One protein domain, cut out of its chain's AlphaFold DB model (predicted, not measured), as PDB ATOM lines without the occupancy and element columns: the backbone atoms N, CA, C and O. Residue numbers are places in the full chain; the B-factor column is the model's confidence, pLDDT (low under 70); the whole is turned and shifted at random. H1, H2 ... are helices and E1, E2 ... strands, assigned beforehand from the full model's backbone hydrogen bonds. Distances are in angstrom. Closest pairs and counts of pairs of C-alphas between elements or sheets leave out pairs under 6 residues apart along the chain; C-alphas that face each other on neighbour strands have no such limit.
ATOM      1  N   VAL A   2      13.541 -53.469  43.908       74.94
ATOM      2  CA  VAL A   2      12.142 -53.954  43.761       74.94
ATOM      3  C   VAL A   2      11.785 -54.458  42.349       74.94
ATOM      4  O   VAL A   2      11.022 -55.400  42.202       74.94
ATOM      5  N   ARG A   3      12.380 -53.887  41.290       80.81
ATOM      6  CA  ARG A   3      12.200 -54.360  39.902       80.81
ATOM      7  C   ARG A   3      13.002 -55.629  39.537       80.81
ATOM      8  O   ARG A   3      12.983 -56.047  38.388       80.81
ATOM      9  N   GLY A   4      13.754 -56.214  40.472       83.88
ATOM     10  CA  GLY A   4      14.463 -57.485  40.279       83.88
ATOM     11  C   GLY A   4      15.800 -57.427  39.528       83.88
ATOM     12  O   GLY A   4      16.298 -58.474  39.138       83.88
ATOM     13  N   TYR A   5      16.398 -56.247  39.314       85.56
ATOM     14  CA  TYR A   5      17.712 -56.112  38.639       85.56
ATOM     15  C   TYR A   5      18.911 -56.099  39.596       85.56
ATOM     16  O   TYR A   5      20.048 -56.249  39.160       85.56
ATOM     17  N   LEU A   6      18.664 -55.878  40.887       89.81
ATOM     18  CA  LEU A   6      19.695 -55.635  41.894       89.81
ATOM     19  C   LEU A   6      19.350 -56.412  43.160       89.81
ATOM     20  O   LEU A   6      18.277 -56.167  43.718       89.81
ATOM     21  N   LYS A   7      20.279 -57.251  43.625       91.25
ATOM     22  CA  LYS A   7      20.281 -57.810  44.981       91.25
ATOM     23  C   LYS A   7      21.346 -57.112  45.827       91.25
ATOM     24  O   LYS A   7      22.431 -56.815  45.334       91.25
ATOM     25  N   ILE A   8      21.014 -56.828  47.082       91.50
ATOM     26  CA  ILE A   8      21.874 -56.154  48.056       91.50
ATOM     27  C   ILE A   8      22.176 -57.144  49.175       91.50
ATOM     28  O   ILE A   8      21.249 -57.698  49.764       91.50
ATOM     29  N   LYS A   9      23.457 -57.348  49.476       90.56
ATOM     30  CA  LYS A   9      23.912 -58.182  50.590       90.56
ATOM     31  C   LYS A   9      24.714 -57.351  51.582       90.56
ATOM     32  O   LYS A   9      25.677 -56.694  51.188       90.56
ATOM     33  N   GLU A  10      24.325 -57.382  52.851       88.81
ATOM     34  CA  GLU A  10      25.109 -56.800  53.939       88.81
ATOM     35  C   GLU A  10      26.321 -57.682  54.257       88.81
ATOM     36  O   GLU A  10      26.202 -58.899  54.401       88.81
ATOM     37  N   VAL A  11      27.492 -57.066  54.402       86.69
ATOM     38  CA  VAL A  11      28.725 -57.749  54.810       86.69
ATOM     39  C   VAL A  11      29.451 -56.958  55.900       86.69
ATOM     40  O   VAL A  11      29.359 -55.730  55.972       86.69
ATOM     41  N   GLU A  12      30.201 -57.650  56.763       76.19
ATOM     42  CA  GLU A  12      31.115 -56.974  57.692       76.19
ATOM     43  C   GLU A  12      32.232 -56.284  56.896       76.19
ATOM     44  O   GLU A  12      32.980 -56.918  56.148       76.19
ATOM     45  N   GLY A  13      32.343 -54.962  57.035       62.31
ATOM     46  CA  GLY A  13      33.415 -54.200  56.413       62.31
ATOM     47  C   GLY A  13      34.716 -54.320  57.204       62.31
ATOM     48  O   GLY A  13      34.743 -54.309  58.436       62.31
ATOM     49  N   LYS A  14      35.831 -54.395  56.475       52.69
ATOM     50  CA  LYS A  14      37.182 -54.394  57.045       52.69
ATOM     51  C   LYS A  14      37.600 -52.957  57.367       52.69
ATOM     52  O   LYS A  14      38.114 -52.255  56.502       52.69
ATOM     53  N   ALA A  15      37.389 -52.505  58.599       48.09
ATOM     54  CA  ALA A  15      37.977 -51.261  59.091       48.09
ATOM     55  C   ALA A  15      38.610 -51.480  60.472       48.09
ATOM     56  O   ALA A  15      37.967 -51.991  61.382       48.09
ATOM     57  N   VAL A  16      39.878 -51.075  60.598       45.12
ATOM     58  CA  VAL A  16      40.794 -51.379  61.717       45.12
ATOM     59  C   VAL A  16      40.392 -50.708  63.045       45.12
ATOM     60  O   VAL A  16      40.864 -51.119  64.094       45.12
ATOM     61  N   VAL A  17      39.503 -49.706  63.026       45.31
ATOM     62  CA  VAL A  17      39.187 -48.887  64.220       45.31
ATOM     63  C   VAL A  17      37.693 -48.886  64.590       45.31
ATOM     64  O   VAL A  17      37.352 -48.724  65.752       45.31
ATOM     65  N   PHE A  18      36.786 -49.134  63.638       45.50
ATOM     66  CA  PHE A  18      35.346 -49.294  63.885       45.50
ATOM     67  C   PHE A  18      34.769 -50.228  62.818       45.50
ATOM     68  O   PHE A  18      34.891 -49.916  61.632       45.50
ATOM     69  N   LYS A  19      34.133 -51.342  63.208       53.50
ATOM     70  CA  LYS A  19      33.455 -52.262  62.275       53.50
ATOM     71  C   LYS A  19      32.328 -51.524  61.538       53.50
ATOM     72  O   LYS A  19      31.219 -51.401  62.051       53.50
ATOM     73  N   LYS A  20      32.600 -50.997  60.344       65.88
ATOM     74  CA  LYS A  20      31.568 -50.418  59.473       65.88
ATOM     75  C   LYS A  20      30.976 -51.524  58.614       65.88
ATOM     76  O   LYS A  20      31.729 -52.306  58.050       65.88
ATOM     77  N   LYS A  21      29.649 -51.579  58.495       78.81
ATOM     78  CA  LYS A  21      28.983 -52.435  57.504       78.81
ATOM     79  C   LYS A  21      29.388 -51.986  56.095       78.81
ATOM     80  O   LYS A  21      29.473 -50.784  55.836       78.81
ATOM     81  N   ASP A  22      29.641 -52.941  55.213       86.44
ATOM     82  CA  ASP A  22      29.771 -52.714  53.772       86.44
ATOM     83  C   ASP A  22      28.651 -53.482  53.054       86.44
ATOM     84  O   ASP A  22      27.956 -54.304  53.657       86.44
ATOM     85  N   TYR A  23      28.433 -53.181  51.779       90.38
ATOM     86  CA  TYR A  23      27.326 -53.748  51.012       90.38
ATOM     87  C   TYR A  23      27.820 -54.241  49.661       90.38
ATOM     88  O   TYR A  23      28.592 -53.556  48.992       90.38
ATOM     89  N   ILE A  24      27.351 -55.416  49.250       91.62
ATOM     90  CA  ILE A  24      27.625 -55.985  47.932       91.62
ATOM     91  C   ILE A  24      26.372 -55.871  47.070       91.62
ATOM     92  O   ILE A  24      25.273 -56.247  47.484       91.62
ATOM     93  N   PHE A  25      26.555 -55.357  45.859       92.56
ATOM     94  CA  PHE A  25      25.548 -55.294  44.816       92.56
ATOM     95  C   PHE A  25      25.750 -56.439  43.833       92.56
ATOM     96  O   PHE A  25      26.813 -56.540  43.226       92.56
ATOM     97  N   TYR A  26      24.715 -57.254  43.638       91.62
ATOM     98  CA  TYR A  26      24.674 -58.294  42.613       91.62
ATOM     99  C   TYR A  26      23.715 -57.899  41.495       91.62
ATOM    100  O   TYR A  26      22.547 -57.572  41.747       91.62
ATOM    101  N   LYS A  27      24.199 -57.961  40.257       92.38
ATOM    102  CA  LYS A  27      23.389 -57.807  39.051       92.38
ATOM    103  C   LYS A  27      22.630 -59.106  38.802       92.38
ATOM    104  O   LYS A  27      23.235 -60.157  38.633       92.38
ATOM    105  N   LEU A  28      21.301 -59.028  38.780       88.00
ATOM    106  CA  LEU A  28      20.444 -60.207  38.601       88.00
ATOM    107  C   LEU A  28      20.017 -60.431  37.146       88.00
ATOM    108  O   LEU A  28      19.722 -61.558  36.759       88.00
ATOM    109  N   LYS A  29      19.924 -59.358  36.354       87.06
ATOM    110  CA  LYS A  29      19.443 -59.384  34.967       87.06
ATOM    111  C   LYS A  29      20.157 -58.332  34.129       87.06
ATOM    112  O   LYS A  29      20.575 -57.293  34.646       87.06
ATOM    113  N   GLU A  30      20.232 -58.579  32.827       85.38
ATOM    114  CA  GLU A  30      20.648 -57.569  31.858       85.38
ATOM    115  C   GLU A  30      19.585 -56.473  31.724       85.38
ATOM    116  O   GLU A  30      18.387 -56.749  31.688       85.38
ATOM    117  N   PHE A  31      20.024 -55.213  31.678       83.69
ATOM    118  CA  PHE A  31      19.137 -54.039  31.692       83.69
ATOM    119  C   PHE A  31      19.273 -53.142  30.454       83.69
ATOM    120  O   PHE A  31      18.425 -52.274  30.230       83.69
ATOM    121  N   SER A  32      20.297 -53.350  29.622       71.81
ATOM    122  CA  SER A  32      20.599 -52.492  28.468       71.81
ATOM    123  C   SER A  32      19.434 -52.436  27.466       71.81
ATOM    124  O   SER A  32      19.021 -51.352  27.048       71.81
ATOM    125  N   GLY A  33      18.823 -53.588  27.162       73.19
ATOM    126  CA  GLY A  33      17.718 -53.716  26.200       73.19
ATOM    127  C   GLY A  33      16.310 -53.492  26.761       73.19
ATOM    128  O   GLY A  33      15.345 -53.488  25.999       73.19
ATOM    129  N   ASP A  34      16.155 -53.294  28.072       79.12
ATOM    130  CA  ASP A  34      14.829 -53.293  28.690       79.12
ATOM    131  C   ASP A  34      14.126 -51.936  28.538       79.12
ATOM    132  O   ASP A  34      14.627 -50.910  29.003       79.12
ATOM    133  N   LYS A  35      12.963 -51.902  27.879       75.94
ATOM    134  CA  LYS A  35      12.176 -50.671  27.676       75.94
ATOM    135  C   LYS A  35      11.376 -50.253  28.914       75.94
ATOM    136  O   LYS A  35      10.896 -49.127  28.964       75.94
ATOM    137  N   THR A  36      11.226 -51.133  29.902       79.38
ATOM    138  CA  THR A  36      10.452 -50.855  31.118       79.38
ATOM    139  C   THR A  36      11.226 -50.014  32.131       79.38
ATOM    140  O   THR A  36      10.612 -49.354  32.974       79.38
ATOM    141  N   LEU A  37      12.562 -50.035  32.065       81.81
ATOM    142  CA  LEU A  37      13.441 -49.240  32.920       81.81
ATOM    143  C   LEU A  37      13.525 -47.802  32.421       81.81
ATOM    144  O   LEU A  37      13.843 -47.541  31.258       81.81
ATOM    145  N   ASN A  38      13.321 -46.861  33.337       82.69
ATOM    146  CA  ASN A  38      13.485 -45.453  33.025       82.69
ATOM    147  C   ASN A  38      14.961 -45.139  32.749       82.69
ATOM    148  O   ASN A  38      15.869 -45.737  33.329       82.69
ATOM    149  N   SER A  39      15.222 -44.137  31.909       82.25
ATOM    150  CA  SER A  39      16.588 -43.779  31.499       82.25
ATOM    151  C   SER A  39      17.512 -43.436  32.676       82.25
ATOM    152  O   SER A  39      18.704 -43.721  32.623       82.25
ATOM    153  N   TYR A  40      16.976 -42.859  33.759       80.44
ATOM    154  CA  TYR A  40      17.757 -42.580  34.969       80.44
ATOM    155  C   TYR A  40      18.093 -43.852  35.763       80.44
ATOM    156  O   TYR A  40      19.169 -43.932  36.346       80.44
ATOM    157  N   GLU A  41      17.207 -44.855  35.773       84.69
ATOM    158  CA  GLU A  41      17.447 -46.140  36.442       84.69
ATOM    159  C   GLU A  41      18.565 -46.899  35.724       84.69
ATOM    160  O   GLU A  41      19.462 -47.422  36.381       84.69
ATOM    161  N   LYS A  42      18.559 -46.876  34.383       86.94
ATOM    162  CA  LYS A  42      19.636 -47.451  33.565       86.94
ATOM    163  C   LYS A  42      20.982 -46.816  33.878       86.94
ATOM    164  O   LYS A  42      21.905 -47.534  34.225       86.94
ATOM    165  N   LYS A  43      21.066 -45.480  33.882       84.81
ATOM    166  CA  LYS A  43      22.312 -44.764  34.206       84.81
ATOM    167  C   LYS A  43      22.861 -45.103  35.594       84.81
ATOM    168  O   LYS A  43      24.067 -45.229  35.759       84.81
ATOM    169  N   ILE A  44      21.986 -45.267  36.590       87.38
ATOM    170  CA  ILE A  44      22.407 -45.689  37.933       87.38
ATOM    171  C   ILE A  44      22.981 -47.111  37.894       87.38
ATOM    172  O   ILE A  44      24.042 -47.350  38.462       87.38
ATOM    173  N   LEU A  45      22.301 -48.046  37.225       88.38
ATOM    174  CA  LEU A  45      22.762 -49.432  37.112       88.38
ATOM    175  C   LEU A  45      24.067 -49.545  36.309       88.38
ATOM    176  O   LEU A  45      24.951 -50.291  36.713       88.38
ATOM    177  N   GLU A  46      24.211 -48.778  35.228       88.19
ATOM    178  CA  GLU A  46      25.438 -48.677  34.425       88.19
ATOM    179  C   GLU A  46      26.614 -48.173  35.269       88.19
ATOM    180  O   GLU A  46      27.680 -48.785  35.258       88.19
ATOM    181  N   GLY A  47      26.408 -47.112  36.056       85.62
ATOM    182  CA  GLY A  47      27.445 -46.589  36.948       85.62
ATOM    183  C   GLY A  47      27.844 -47.591  38.038       85.62
ATOM    184  O   GLY A  47      29.032 -47.781  38.302       85.62
ATOM    185  N   ILE A  48      26.864 -48.276  38.647       88.00
ATOM    186  CA  ILE A  48      27.116 -49.265  39.708       88.00
ATOM    187  C   ILE A  48      27.858 -50.486  39.155       88.00
ATOM    188  O   ILE A  48      28.826 -50.915  39.768       88.00
ATOM    189  N   PHE A  49      27.438 -51.033  38.010       90.62
ATOM    190  CA  PHE A  49      27.949 -52.295  37.452       90.62
ATOM    191  C   PHE A  49      28.981 -52.115  36.330       90.62
ATOM    192  O   PHE A  49      29.222 -53.028  35.542       90.62
ATOM    193  N   SER A  50      29.638 -50.956  36.266       84.38
ATOM    194  CA  SER A  50      30.653 -50.648  35.247       84.38
ATOM    195  C   SER A  50      31.844 -51.617  35.237       84.38
ATOM    196  O   SER A  50      32.480 -51.799  34.202       84.38
ATOM    197  N   LYS A  51      32.155 -52.247  36.378       80.94
ATOM    198  CA  LYS A  51      33.310 -53.145  36.556       80.94
ATOM    199  C   LYS A  51      32.968 -54.634  36.615       80.94
ATOM    200  O   LYS A  51      33.878 -55.445  36.767       80.94
ATOM    201  N   GLY A  52      31.693 -55.000  36.510       86.44
ATOM    202  CA  GLY A  52      31.261 -56.393  36.571       86.44
ATOM    203  C   GLY A  52      29.891 -56.574  37.211       86.44
ATOM    204  O   GLY A  52      29.190 -55.611  37.511       86.44
ATOM    205  N   ASN A  53      29.520 -57.836  37.424       89.25
ATOM    206  CA  ASN A  53      28.205 -58.229  37.942       89.25
ATOM    207  C   ASN A  53      28.113 -58.205  39.476       89.25
ATOM    208  O   ASN A  53      27.011 -58.261  40.018       89.25
ATOM    209  N   GLU A  54      29.248 -58.113  40.166       92.00
ATOM    210  CA  GLU A  54      29.348 -58.005  41.619       92.00
ATOM    211  C   GLU A  54      30.214 -56.796  41.963       92.00
ATOM    212  O   GLU A  54      31.362 -56.715  41.529       92.00
ATOM    213  N   VAL A  55      29.656 -55.839  42.705       91.06
ATOM    214  CA  VAL A  55      30.352 -54.594  43.052       91.06
ATOM    215  C   VAL A  55      30.117 -54.254  44.514       91.06
ATOM    216  O   VAL A  55      28.977 -54.189  44.979       91.06
ATOM    217  N   LYS A  56      31.200 -54.004  45.252       90.75
ATOM    218  CA  LYS A  56      31.121 -53.516  46.634       90.75
ATOM    219  C   LYS A  56      30.829 -52.026  46.660       90.75
ATOM    220  O   LYS A  56      31.382 -51.258  45.872       90.75
ATOM    221  N   LEU A  57      30.036 -51.583  47.630       87.88
ATOM    222  CA  LEU A  57      29.790 -50.162  47.842       87.88
ATOM    223  C   LEU A  57      31.114 -49.421  48.075       87.88
ATOM    224  O   LEU A  57      31.356 -48.389  47.454       87.88
ATOM    225  N   SER A  58      32.017 -49.982  48.878       86.12
ATOM    226  CA  SER A  58      33.355 -49.422  49.101       86.12
ATOM    227  C   SER A  58      34.185 -49.192  47.824       86.12
ATOM    228  O   SER A  58      34.978 -48.248  47.786       86.12
ATOM    229  N   GLU A  59      33.987 -49.968  46.755       86.56
ATOM    230  CA  GLU A  59      34.713 -49.810  45.483       86.56
ATOM    231  C   GLU A  59      34.258 -48.600  44.662       86.56
ATOM    232  O   GLU A  59      35.044 -48.071  43.861       86.56
ATOM    233  N   LEU A  60      33.015 -48.156  44.878       85.75
ATOM    234  CA  LEU A  60      32.404 -46.990  44.232       85.75
ATOM    235  C   LEU A  60      32.864 -45.664  44.857       85.75
ATOM    236  O   LEU A  60      32.679 -44.595  44.264       85.75
ATOM    237  N   LYS A  61      33.507 -45.726  46.029       85.19
ATOM    238  CA  LYS A  61      34.069 -44.565  46.722       85.19
ATOM    239  C   LYS A  61      35.051 -43.818  45.816       85.19
ATOM    240  O   LYS A  61      35.926 -44.426  45.202       85.19
ATOM    241  N   ASN A  62      34.929 -42.493  45.759       83.38
ATOM    242  CA  ASN A  62      35.737 -41.587  44.937       83.38
ATOM    243  C   ASN A  62      35.637 -41.783  43.412       83.38
ATOM    244  O   ASN A  62      36.377 -41.122  42.686       83.38
ATOM    245  N   LYS A  63      34.746 -42.651  42.911       84.06
ATOM    246  CA  LYS A  63      34.571 -42.907  41.467       84.06
ATOM    247  C   LYS A  63      33.183 -42.504  40.978       84.06
ATOM    248  O   LYS A  63      33.071 -41.759  40.013       84.06
ATOM    249  N   PHE A  64      32.145 -42.915  41.706       85.00
ATOM    250  CA  PHE A  64      30.747 -42.734  41.298       85.00
ATOM    251  C   PHE A  64      30.287 -41.263  41.262       85.00
ATOM    252  O   PHE A  64      29.250 -40.944  40.686       85.00
ATOM    253  N   TYR A  65      31.054 -40.327  41.838       81.19
ATOM    254  CA  TYR A  65      30.698 -38.903  41.842       81.19
ATOM    255  C   TYR A  65      30.581 -38.303  40.427       81.19
ATOM    256  O   TYR A  65      29.834 -37.341  40.232       81.19
ATOM    257  N   GLN A  66      31.308 -38.856  39.445       80.31
ATOM    258  CA  GLN A  66      31.233 -38.418  38.048       80.31
ATOM    259  C   GLN A  66      29.887 -38.811  37.432       80.31
ATOM    260  O   GLN A  66      29.165 -37.940  36.945       80.31
ATOM    261  N   ASP A  67      29.491 -40.077  37.579       82.31
ATOM    262  CA  ASP A  67      28.187 -40.578  37.131       82.31
ATOM    263  C   ASP A  67      27.035 -39.847  37.836       82.31
ATOM    264  O   ASP A  67      26.035 -39.467  37.217       82.31
ATOM    265  N   LEU A  68      27.196 -39.563  39.135       82.50
ATOM    266  CA  LEU A  68      26.219 -38.824  39.932       82.50
ATOM    267  C   LEU A  68      25.944 -37.425  39.359       82.50
ATOM    268  O   LEU A  68      24.794 -36.975  39.360       82.50
ATOM    269  N   LYS A  69      26.975 -36.729  38.861       79.56
ATOM    270  CA  LYS A  69      26.837 -35.393  38.259       79.56
ATOM    271  C   LYS A  69      25.917 -35.433  37.037       79.56
ATOM    272  O   LYS A  69      25.021 -34.592  36.917       79.56
ATOM    273  N   ASP A  70      26.098 -36.427  36.175       79.75
ATOM    274  CA  ASP A  70      25.303 -36.586  34.958       79.75
ATOM    275  C   ASP A  70      23.877 -37.046  35.256       79.75
ATOM    276  O   ASP A  70      22.921 -36.496  34.700       79.75
ATOM    277  N   ILE A  71      23.709 -37.976  36.201       83.00
ATOM    278  CA  ILE A  71      22.391 -38.412  36.683       83.00
ATOM    279  C   ILE A  71      21.621 -37.219  37.263       83.00
ATOM    280  O   ILE A  71      20.464 -36.989  36.905       83.00
ATOM    281  N   LYS A  72      22.264 -36.403  38.105       79.62
ATOM    282  CA  LYS A  72      21.659 -35.208  38.707       79.62
ATOM    283  C   LYS A  72      21.225 -34.199  37.641       79.62
ATOM    284  O   LYS A  72      20.095 -33.709  37.679       79.62
ATOM    285  N   LYS A  73      22.090 -33.914  36.663       78.69
ATOM    286  CA  LYS A  73      21.774 -33.021  35.535       78.69
ATOM    287  C   LYS A  73      20.581 -33.540  34.729       78.69
ATOM    288  O   LYS A  73      19.674 -32.770  34.406       78.69
ATOM    289  N   PHE A  74      20.551 -34.841  34.448       81.56
ATOM    290  CA  PHE A  74      19.453 -35.487  33.736       81.56
ATOM    291  C   PHE A  74      18.123 -35.386  34.499       81.56
ATOM    292  O   PHE A  74      17.107 -35.010  33.912       81.56
ATOM    293  N   LEU A  75      18.124 -35.647  35.810       81.50
ATOM    294  CA  LEU A  75      16.926 -35.552  36.654       81.50
ATOM    295  C   LEU A  75      16.360 -34.126  36.709       81.50
ATOM    296  O   LEU A  75      15.143 -33.941  36.621       81.50
ATOM    297  N   TYR A  76      17.216 -33.102  36.788       74.19
ATOM    298  CA  TYR A  76      16.754 -31.714  36.731       74.19
ATOM    299  C   TYR A  76      16.167 -31.343  35.378       74.19
ATOM    300  O   TYR A  76      15.095 -30.742  35.331       74.19
ATOM    301  N   ASN A  77      16.829 -31.719  34.284       77.25
ATOM    302  CA  ASN A  77      16.314 -31.464  32.940       77.25
ATOM    303  C   ASN A  77      14.959 -32.148  32.730       77.25
ATOM    304  O   ASN A  77      14.029 -31.532  32.222       77.25
ATOM    305  N   THR A  78      14.823 -33.379  33.215       78.44
ATOM    306  CA  THR A  78      13.569 -34.139  33.187       78.44
ATOM    307  C   THR A  78      12.472 -33.445  34.002       78.44
ATOM    308  O   THR A  78      11.345 -33.302  33.540       78.44
ATOM    309  N   SER A  79      12.801 -32.923  35.187       71.81
ATOM    310  CA  SER A  79      11.846 -32.187  36.033       71.81
ATOM    311  C   SER A  79      11.349 -30.888  35.384       71.81
ATOM    312  O   SER A  79      10.210 -30.471  35.602       71.81
ATOM    313  N   ILE A  80      12.198 -30.241  34.581       73.38
ATOM    314  CA  ILE A  80      11.843 -29.054  33.791       73.38
ATOM    315  C   ILE A  80      10.989 -29.451  32.588       73.38
ATOM    316  O   ILE A  80       9.989 -28.791  32.324       73.38
ATOM    317  N   LEU A  81      11.339 -30.543  31.904       74.19
ATOM    318  CA  LEU A  81      10.582 -31.085  30.774       74.19
ATOM    319  C   LEU A  81       9.152 -31.458  31.186       74.19
ATOM    320  O   LEU A  81       8.203 -31.140  30.478       74.19
ATOM    321  N   PHE A  82       8.974 -32.025  32.382       75.12
ATOM    322  CA  PHE A  82       7.651 -32.277  32.964       75.12
ATOM    323  C   PHE A  82       6.926 -31.012  33.465       75.12
ATOM    324  O   PHE A  82       5.782 -31.080  33.916       75.12
ATOM    325  N   GLY A  83       7.555 -29.838  33.374       74.81
ATOM    326  CA  GLY A  83       6.938 -28.552  33.688       74.81
ATOM    327  C   GLY A  83       6.755 -28.283  35.181       74.81
ATOM    328  O   GLY A  83       5.985 -27.389  35.545       74.81
TER     329      GLY A  83
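AT A GLANCE: This is residues 2 to 83 of the 268 residues of the protein "DUF2207 domain-containing protein" of Candidatus Aenigmarchaeota archaeon (UniProt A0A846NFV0). A three-stranded antiparallel sheet, made of the long hairpin E1 and E2 with short E3 along E2, stands next to two helices, H1 and H3, which lie side by side and run opposite ways. H1 is between the sheet and H3: its last residues graze the sheet, while H3 touches H1 and is not on the sheet. The turn of the hairpin and the end of H3 lie at opposite ends of the long axis. The printed part has 82 residues, with E1, E2, H1, E3, H2 and H3 in that order along the chain, sheet order E1 - E2 - E3 and class mixed, helices and strands. It is loose, with a radius of gyration of the C-alphas of 14.9 A, and elongated, spanning 49 by 25 by 21 A.

IN THESE COORDINATES: E1 is residues 6 to 12, 19.5 A from first to last C-alpha, and begins at C-alpha 6 (19.695, -55.635, 41.894). E2, residues 21 to 27, is 20.0 A long. H1 is residues 39 to 48, 14.4 A long, with C-alpha 39 at (16.588, -43.779, 31.499). E3 is residues 54 to 56, and H2, residues 57 to 60, follows it at once. H3, residues 65 to 81, is the longest helix at 24.3 A and ends at C-alpha 81 (10.582, -31.085, 30.774).

HOW THE PARTS SIT: E1 and E2 form a hairpin, antiparallel at 153 degrees between their directions; N 9 and O 24 are 2.9 A apart, within hydrogen-bond range, as are N 24 and O 9 at 2.9 A. E2 is the inner strand, and E3 is its other antiparallel neighbour at 158 degrees, with N 25 and O 55 at 2.8 A. H2 only grazes the sheet with its residues 57 to 59; the closest C-alphas of E2 and H2 are those of Tyr 23 and Leu 57, 5.4 A apart. H1 only grazes the sheet with its residues 45 to 48. H1 and H2 are close but not clearly touching, their closest C-alphas being those of Ile 48 and Leu 60, 7.3 A apart. H1 and H3 touch, at a shallow tilt of 6 degrees, opposite ways; their closest C-alphas, those of Gly 47 and Asp 67, are 6.1 A apart. H3 is apart from E1, E2, E3 and H2. In H1 every O i to N i+4 pair is within hydrogen-bond range, in H3 12 of 13 are, and H2 is too short for such a pair.

THE WHOLE: The two C-alphas farthest apart, those of Val 16 and Gly 83, are 49.5 A apart. The printed part has no cut. The link from E2 to H1, with 11 residues, is long; that from E1 to E2, with 8, is short. The mean pLDDT of the printed part is 80.6, and residues 13 to 20 are under 70.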